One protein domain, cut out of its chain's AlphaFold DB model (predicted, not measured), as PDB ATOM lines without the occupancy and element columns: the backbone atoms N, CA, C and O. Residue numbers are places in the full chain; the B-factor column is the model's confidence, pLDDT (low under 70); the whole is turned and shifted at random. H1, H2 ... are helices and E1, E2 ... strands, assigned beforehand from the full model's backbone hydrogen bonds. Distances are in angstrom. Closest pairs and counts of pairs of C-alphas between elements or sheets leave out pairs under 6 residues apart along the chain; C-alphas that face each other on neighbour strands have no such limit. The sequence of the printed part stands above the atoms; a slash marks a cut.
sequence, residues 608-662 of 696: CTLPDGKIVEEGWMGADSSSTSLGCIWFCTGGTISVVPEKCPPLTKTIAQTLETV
ATOM      1  N   CYS A 608     185.071 131.406 200.027       78.19
ATOM      2  CA  CYS A 608     184.816 129.973 199.974       78.19
ATOM      3  C   CYS A 608     185.766 129.314 198.978       78.19
ATOM      4  O   CYS A 608     186.005 129.832 197.890       78.19
ATOM      5  N   THR A 609     186.274 128.130 199.317       87.12
ATOM      6  CA  THR A 609     187.023 127.299 198.366       87.12
ATOM      7  C   THR A 609     186.097 126.227 197.805       87.12
ATOM      8  O   THR A 609     185.618 125.364 198.542       87.12
ATOM      9  N   LEU A 610     185.836 126.273 196.500       85.69
ATOM     10  CA  LEU A 610     185.078 125.243 195.797       85.69
ATOM     11  C   LEU A 610     185.859 123.909 195.793       85.69
ATOM     12  O   LEU A 610     187.091 123.907 195.861       85.69
ATOM     13  N   PRO A 611     185.191 122.748 195.657       86.56
ATOM     14  CA  PRO A 611     185.853 121.433 195.649       86.56
ATOM     15  C   PRO A 611     186.884 121.203 194.527       86.56
ATOM     16  O   PRO A 611     187.621 120.214 194.554       86.56
ATOM     17  N   ASP A 612     186.929 122.068 193.514       85.94
ATOM     18  CA  ASP A 612     187.946 122.066 192.461       85.94
ATOM     19  C   ASP A 612     189.189 122.913 192.795       85.94
ATOM     20  O   ASP A 612     190.183 122.829 192.073       85.94
ATOM     21  N   GLY A 613     189.162 123.641 193.917       82.62
ATOM     22  CA  GLY A 613     190.226 124.517 194.403       82.62
ATOM     23  C   GLY A 613     190.053 125.992 194.030       82.62
ATOM     24  O   GLY A 613     190.901 126.798 194.407       82.62
ATOM     25  N   LYS A 614     188.991 126.368 193.304       85.50
ATOM     26  CA  LYS A 614     188.705 127.770 192.974       85.50
ATOM     27  C   LYS A 614     188.217 128.520 194.216       85.50
ATOM     28  O   LYS A 614     187.314 128.051 194.906       85.50
ATOM     29  N   ILE A 615     188.797 129.687 194.483       82.69
ATOM     30  CA  ILE A 615     188.356 130.585 195.555       82.69
ATOM     31  C   ILE A 615     187.301 131.536 194.984       82.69
ATOM     32  O   ILE A 615     187.488 132.087 193.897       82.69
ATOM     33  N   VAL A 616     186.192 131.690 195.698       77.75
ATOM     34  CA  VAL A 616     185.103 132.614 195.373       77.75
ATOM     35  C   VAL A 616     184.811 133.501 196.580       77.75
ATOM     36  O   VAL A 616     184.896 133.047 197.721       77.75
ATOM     37  N   GLU A 617     184.520 134.770 196.322       74.56
ATOM     38  CA  GLU A 617     184.261 135.767 197.365       74.56
ATOM     39  C   GLU A 617     182.883 135.561 198.018       74.56
ATOM     40  O   GLU A 617     181.998 134.915 197.444       74.56
ATOM     41  N   GLU A 618     182.701 136.115 199.220       72.19
ATOM     42  CA  GLU A 618     181.402 136.198 199.903       72.19
ATOM     43  C   GLU A 618     180.322 136.764 198.961       72.19
ATOM     44  O   GLU A 618     180.551 137.749 198.259       72.19
ATOM     45  N   GLY A 619     179.144 136.132 198.919       53.34
ATOM     46  CA  GLY A 619     178.041 136.538 198.040       53.34
ATOM     47  C   GLY A 619     178.119 135.993 196.609       53.34
ATOM     48  O   GLY A 619     177.196 136.203 195.823       53.34
ATOM     49  N   TRP A 620     179.173 135.250 196.251       79.75
ATOM     50  CA  TRP A 620     179.237 134.570 194.955       79.75
ATOM     51  C   TRP A 620     178.102 133.548 194.790       79.75
ATOM     52  O   TRP A 620     177.850 132.761 195.703       79.75
ATOM     53  N   MET A 621     177.482 133.506 193.603       76.19
ATOM     54  CA  MET A 621     176.471 132.518 193.206       76.19
ATOM     55  C   MET A 621     176.880 131.795 191.918       76.19
ATOM     56  O   MET A 621     177.282 132.433 190.945       76.19
ATOM     57  N   GLY A 622     176.726 130.472 191.884       79.88
ATOM     58  CA  GLY A 622     176.968 129.640 190.709       79.88
ATOM     59  C   GLY A 622     175.799 128.706 190.424       79.88
ATOM     60  O   GLY A 622     175.280 128.065 191.338       79.88
ATOM     61  N   ALA A 623     175.404 128.599 189.158       78.12
ATOM     62  CA  ALA A 623     174.366 127.679 188.705       78.12
ATOM     63  C   ALA A 623     174.923 126.674 187.693       78.12
ATOM     64  O   ALA A 623     175.782 126.996 186.873       78.12
ATOM     65  N   ASP A 624     174.415 125.444 187.752       69.56
ATOM     66  CA  ASP A 624     174.744 124.397 186.784       69.56
ATOM     67  C   ASP A 624     173.779 124.479 185.595       69.56
ATOM     68  O   ASP A 624     172.597 124.123 185.708       69.56
ATOM     69  N   SER A 625     174.295 124.920 184.445       58.00
ATOM     70  CA  SER A 625     173.542 125.052 183.192       58.00
ATOM     71  C   SER A 625     173.039 123.709 182.637       58.00
ATOM     72  O   SER A 625     172.205 123.692 181.729       58.00
ATOM     73  N   SER A 626     173.472 122.572 183.203       56.34
ATOM     74  CA  SER A 626     173.086 121.226 182.765       56.34
ATOM     75  C   SER A 626     171.928 120.577 183.551       56.34
ATOM     76  O   SER A 626     171.401 119.549 183.116       56.34
ATOM     77  N   SER A 627     171.459 121.164 184.667       53.22
ATOM     78  CA  SER A 627     170.408 120.555 185.509       53.22
ATOM     79  C   SER A 627     168.979 120.846 185.005       53.22
ATOM     80  O   SER A 627     168.257 121.719 185.486       53.22
ATOM     81  N   THR A 628     168.506 120.077 184.024       48.91
ATOM     82  CA  THR A 628     167.202 120.294 183.364       48.91
ATOM     83  C   THR A 628     165.952 119.936 184.193       48.91
ATOM     84  O   THR A 628     164.928 119.579 183.613       48.91
ATOM     85  N   SER A 629     165.965 120.028 185.528       49.22
ATOM     86  CA  SER A 629     164.712 119.864 186.294       49.22
ATOM     87  C   SER A 629     164.628 120.484 187.693       49.22
ATOM     88  O   SER A 629     163.540 120.431 188.261       49.22
ATOM     89  N   LEU A 630     165.694 121.060 188.275       53.91
ATOM     90  CA  LEU A 630     165.637 121.588 189.657       53.91
ATOM     91  C   LEU A 630     166.306 122.952 189.909       53.91
ATOM     92  O   LEU A 630     166.117 123.472 191.004       53.91
ATOM     93  N   GLY A 631     167.002 123.561 188.938       64.94
ATOM     94  CA  GLY A 631     167.510 124.937 189.069       64.94
ATOM     95  C   GLY A 631     168.396 125.149 190.301       64.94
ATOM     96  O   GLY A 631     168.123 126.036 191.102       64.94
ATOM     97  N   CYS A 632     169.406 124.296 190.479       72.44
ATOM     98  CA  CYS A 632     170.290 124.347 191.640       72.44
ATOM     99  C   CYS A 632     171.227 125.553 191.589       72.44
ATOM    100  O   CYS A 632     171.958 125.726 190.610       72.44
ATOM    101  N   ILE A 633     171.219 126.341 192.663       74.94
ATOM    102  CA  ILE A 633     172.101 127.493 192.849       74.94
ATOM    103  C   ILE A 633     172.942 127.248 194.095       74.94
ATOM    104  O   ILE A 633     172.404 127.013 195.179       74.94
ATOM    105  N   TRP A 634     174.259 127.306 193.926       80.50
ATOM    106  CA  TRP A 634     175.227 127.276 195.013       80.50
ATOM    107  C   TRP A 634     175.680 128.692 195.327       80.50
ATOM    108  O   TRP A 634     175.931 129.460 194.401       80.50
ATOM    109  N   PHE A 635     175.820 129.030 196.603       78.00
ATOM    110  CA  PHE A 635     176.278 130.356 197.011       78.00
ATOM    111  C   PHE A 635     177.283 130.300 198.159       78.00
ATOM    112  O   PHE A 635     177.225 129.404 199.004       78.00
ATOM    113  N   CYS A 636     178.231 131.239 198.147       71.62
ATOM    114  CA  CYS A 636     179.245 131.399 199.185       71.62
ATOM    115  C   CYS A 636     178.738 132.321 200.292       71.62
ATOM    116  O   CYS A 636     178.533 133.510 200.055       71.62
ATOM    117  N   THR A 637     178.566 131.762 201.489       62.00
ATOM    118  CA  THR A 637     178.162 132.497 202.693       62.00
ATOM    119  C   THR A 637     178.968 132.040 203.902       62.00
ATOM    120  O   THR A 637     179.021 130.839 204.192       62.00
ATOM    121  N   GLY A 638     179.598 132.970 204.616       59.12
ATOM    122  CA  GLY A 638     180.343 132.705 205.849       59.12
ATOM    123  C   GLY A 638     181.501 131.715 205.681       59.12
ATOM    124  O   GLY A 638     181.777 130.927 206.584       59.12
ATOM    125  N   GLY A 639     182.146 131.692 204.506       69.81
ATOM    126  CA  GLY A 639     183.216 130.735 204.175       69.81
ATOM    127  C   GLY A 639     182.736 129.307 203.872       69.81
ATOM    128  O   GLY A 639     183.553 128.397 203.713       69.81
ATOM    129  N   THR A 640     181.422 129.098 203.756       70.88
ATOM    130  CA  THR A 640     180.805 127.815 203.390       70.88
ATOM    131  C   THR A 640     179.966 127.931 202.123       70.88
ATOM    132  O   THR A 640     179.364 128.967 201.852       70.88
ATOM    133  N   ILE A 641     179.924 126.854 201.332       78.75
ATOM    134  CA  ILE A 641     179.050 126.776 200.159       78.75
ATOM    135  C   ILE A 641     177.724 126.128 200.552       78.75
ATOM    136  O   ILE A 641     177.688 124.955 200.930       78.75
ATOM    137  N   SER A 642     176.646 126.885 200.389       77.31
ATOM    138  CA  SER A 642     175.263 126.447 200.574       77.31
ATOM    139  C   SER A 642     174.595 126.204 199.218       77.31
ATOM    140  O   SER A 642     175.084 126.677 198.192       77.31
ATOM    141  N   VAL A 643     173.496 125.442 199.182       77.56
ATOM    142  CA  VAL A 643     172.754 125.148 197.943       77.56
ATOM    143  C   VAL A 643     171.250 125.267 198.145       77.56
ATOM    144  O   VAL A 643     170.718 124.824 199.161       77.56
ATOM    145  N   VAL A 644     170.559 125.829 197.155       63.00
ATOM    146  CA  VAL A 644     169.094 125.913 197.111       63.00
ATOM    147  C   VAL A 644     168.585 125.377 195.767       63.00
ATOM    148  O   VAL A 644     169.190 125.665 194.732       63.00
ATOM    149  N   PRO A 645     167.459 124.636 195.751       60.91
ATOM    150  CA  PRO A 645     166.741 124.082 196.911       60.91
ATOM    151  C   PRO A 645     167.510 122.936 197.602       60.91
ATOM    152  O   PRO A 645     168.342 122.286 196.980       60.91
ATOM    153  N   GLU A 646     167.182 122.604 198.862       64.62
ATOM    154  CA  GLU A 646     167.849 121.541 199.660       64.62
ATOM    155  C   GLU A 646     167.930 120.159 198.975       64.62
ATOM    156  O   GLU A 646     168.725 119.306 199.355       64.62
ATOM    157  N   LYS A 647     167.103 119.916 197.951       73.25
ATOM    158  CA  LYS A 647     167.095 118.674 197.160       73.25
ATOM    159  C   LYS A 647     168.209 118.604 196.107       73.25
ATOM    160  O   LYS A 647     168.262 117.630 195.356       73.25
ATOM    161  N   CYS A 648     169.055 119.624 196.013       71.69
ATOM    162  CA  CYS A 648     170.171 119.654 195.084       71.69
ATOM    163  C   CYS A 648     171.278 118.663 195.469       71.69
ATOM    164  O   CYS A 648     171.490 118.383 196.651       71.69
ATOM    165  N   PRO A 649     171.994 118.103 194.479       74.94
ATOM    166  CA  PRO A 649     173.118 117.224 194.755       74.94
ATOM    167  C   PRO A 649     174.232 117.979 195.509       74.94
ATOM    168  O   PRO A 649     174.402 119.186 195.305       74.94
ATOM    169  N   PRO A 650     175.031 117.284 196.344       78.56
ATOM    170  CA  PRO A 650     176.197 117.881 196.989       78.56
ATOM    171  C   PRO A 650     177.142 118.488 195.952       78.56
ATOM    172  O   PRO A 650     177.361 117.886 194.897       78.56
ATOM    173  N   LEU A 651     177.744 119.640 196.260       80.00
ATOM    174  CA  LEU A 651     178.731 120.246 195.372       80.00
ATOM    175  C   LEU A 651     179.970 119.346 195.301       80.00
ATOM    176  O   LEU A 651     180.761 119.268 196.237       80.00
ATOM    177  N   THR A 652     180.128 118.634 194.190       84.69
ATOM    178  CA  THR A 652     181.311 117.812 193.913       84.69
ATOM    179  C   THR A 652     182.289 118.576 193.031       84.69
ATOM    180  O   THR A 652     181.916 119.542 192.368       84.69
ATOM    181  N   LYS A 653     183.541 118.109 192.955       84.94
ATOM    182  CA  LYS A 653     184.557 118.678 192.055       84.94
ATOM    183  C   LYS A 653     184.089 118.749 190.597       84.94
ATOM    184  O   LYS A 653     184.404 119.711 189.912       84.94
ATOM    185  N   THR A 654     183.319 117.762 190.139       82.31
ATOM    186  CA  THR A 654     182.782 117.730 188.772       82.31
ATOM    187  C   THR A 654     181.717 118.804 188.545       82.31
ATOM    188  O   THR A 654     181.730 119.430 187.496       82.31
ATOM    189  N   ILE A 655     180.836 119.040 189.524       79.38
ATOM    190  CA  ILE A 655     179.795 120.080 189.434       79.38
ATOM    191  C   ILE A 655     180.432 121.470 189.525       79.38
ATOM    192  O   ILE A 655     180.099 122.347 188.743       79.38
ATOM    193  N   ALA A 656     181.402 121.664 190.425       80.81
ATOM    194  CA  ALA A 656     182.100 122.941 190.590       80.81
ATOM    195  C   ALA A 656     182.773 123.433 189.294       80.81
ATOM    196  O   ALA A 656     182.755 124.627 189.010       80.81
ATOM    197  N   GLN A 657     183.293 122.510 188.477       83.62
ATOM    198  CA  GLN A 657     183.923 122.822 187.190       83.62
ATOM    199  C   GLN A 657     182.942 123.300 186.110       83.62
ATOM    200  O   GLN A 657     183.387 123.851 185.105       83.62
ATOM    201  N   THR A 658     181.638 123.075 186.286       79.69
ATOM    202  CA  THR A 658     180.600 123.418 185.302       79.69
ATOM    203  C   THR A 658     179.695 124.566 185.749       79.69
ATOM    204  O   THR A 658     178.762 124.899 185.024       79.69
ATOM    205  N   LEU A 659     179.951 125.179 186.913       80.88
ATOM    206  CA  LEU A 659     179.155 126.304 187.404       80.88
ATOM    207  C   LEU A 659     179.450 127.585 186.622       80.88
ATOM    208  O   LEU A 659     180.597 128.028 186.528       80.88
ATOM    209  N   GLU A 660     178.389 128.219 186.134       77.50
ATOM    210  CA  GLU A 660     178.419 129.579 185.605       77.50
ATOM    211  C   GLU A 660     178.006 130.556 186.711       77.50
ATOM    212  O   GLU A 660     177.048 130.298 187.445       77.50
ATOM    213  N   THR A 661     178.737 131.666 186.858       74.50
ATOM    214  CA  THR A 661     178.362 132.732 187.799       74.50
ATOM    215  C   THR A 661     177.060 133.378 187.327       74.50
ATOM    216  O   THR A 661     176.956 133.751 186.159       74.50
ATOM    217  N   VAL A 662     176.087 133.529 188.223       61.22
ATOM    218  CA  VAL A 662     174.780 134.138 187.927       61.22
ATOM    219  C   VAL A 662     174.577 135.394 188.770       61.22
ATOM    220  O   VAL A 662     174.882 135.393 189.958       61.22
TER     221      VAL A 662
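AT A GLANCE: This is residues 608 to 662 of the 696 residues of an uncharacterized protein of Chloroflexi bacterium (UniProt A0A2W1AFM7). What is the shape? A small, twisted, curled antiparallel sheet, E4 E3 E2 E5, has E1 near one end and short helix H1 grazing it. What is printed? 55 residues with five named strands and one named helix, in the order E1 E2 E3 E4 H1 E5; under half of the residues are in named elements, and the class, by those in them, is mostly strand. How large? It is compact, radius of gyration of the C-alphas 10.1 A, spans 27 by 19 by 18 A.

HOW THE PARTS SIT: What pairs with E1, residues 615 to 617? No named strand; residues 608 to 609 pair with 615 to 616, antiparallel. What follows? E2, 621 to 624, E3, 633 to 637, and E4, 640 to 644, form a meander, successive antiparallel neighbours in two hairpins. N 622 and O 634, 2.8 A, and N 635 and O 642, 2.9 A, are within hydrogen-bond range. And then? H1, 653 to 656, too short for O i to N i+4 pairs, only grazes the sheet with residues 655 to 656. Edge strand E5, 659 to 661, is antiparallel to E2, N 623 and O 660 2.9 A apart.

IN THESE COORDINATES: Where does E1 begin? C-alpha 615 is at (188.356, 130.585, 195.555). Where does E5 end? C-alpha 661 is at (178.362, 132.732, 187.799). Which are longest? E4 spans 13.4 A, E3 12.6 A.

THE WHOLE: Any cut? The printed part has no cut, and no link is long. Where is confidence low? Sixteen residues are under 70, among them 624 to 631.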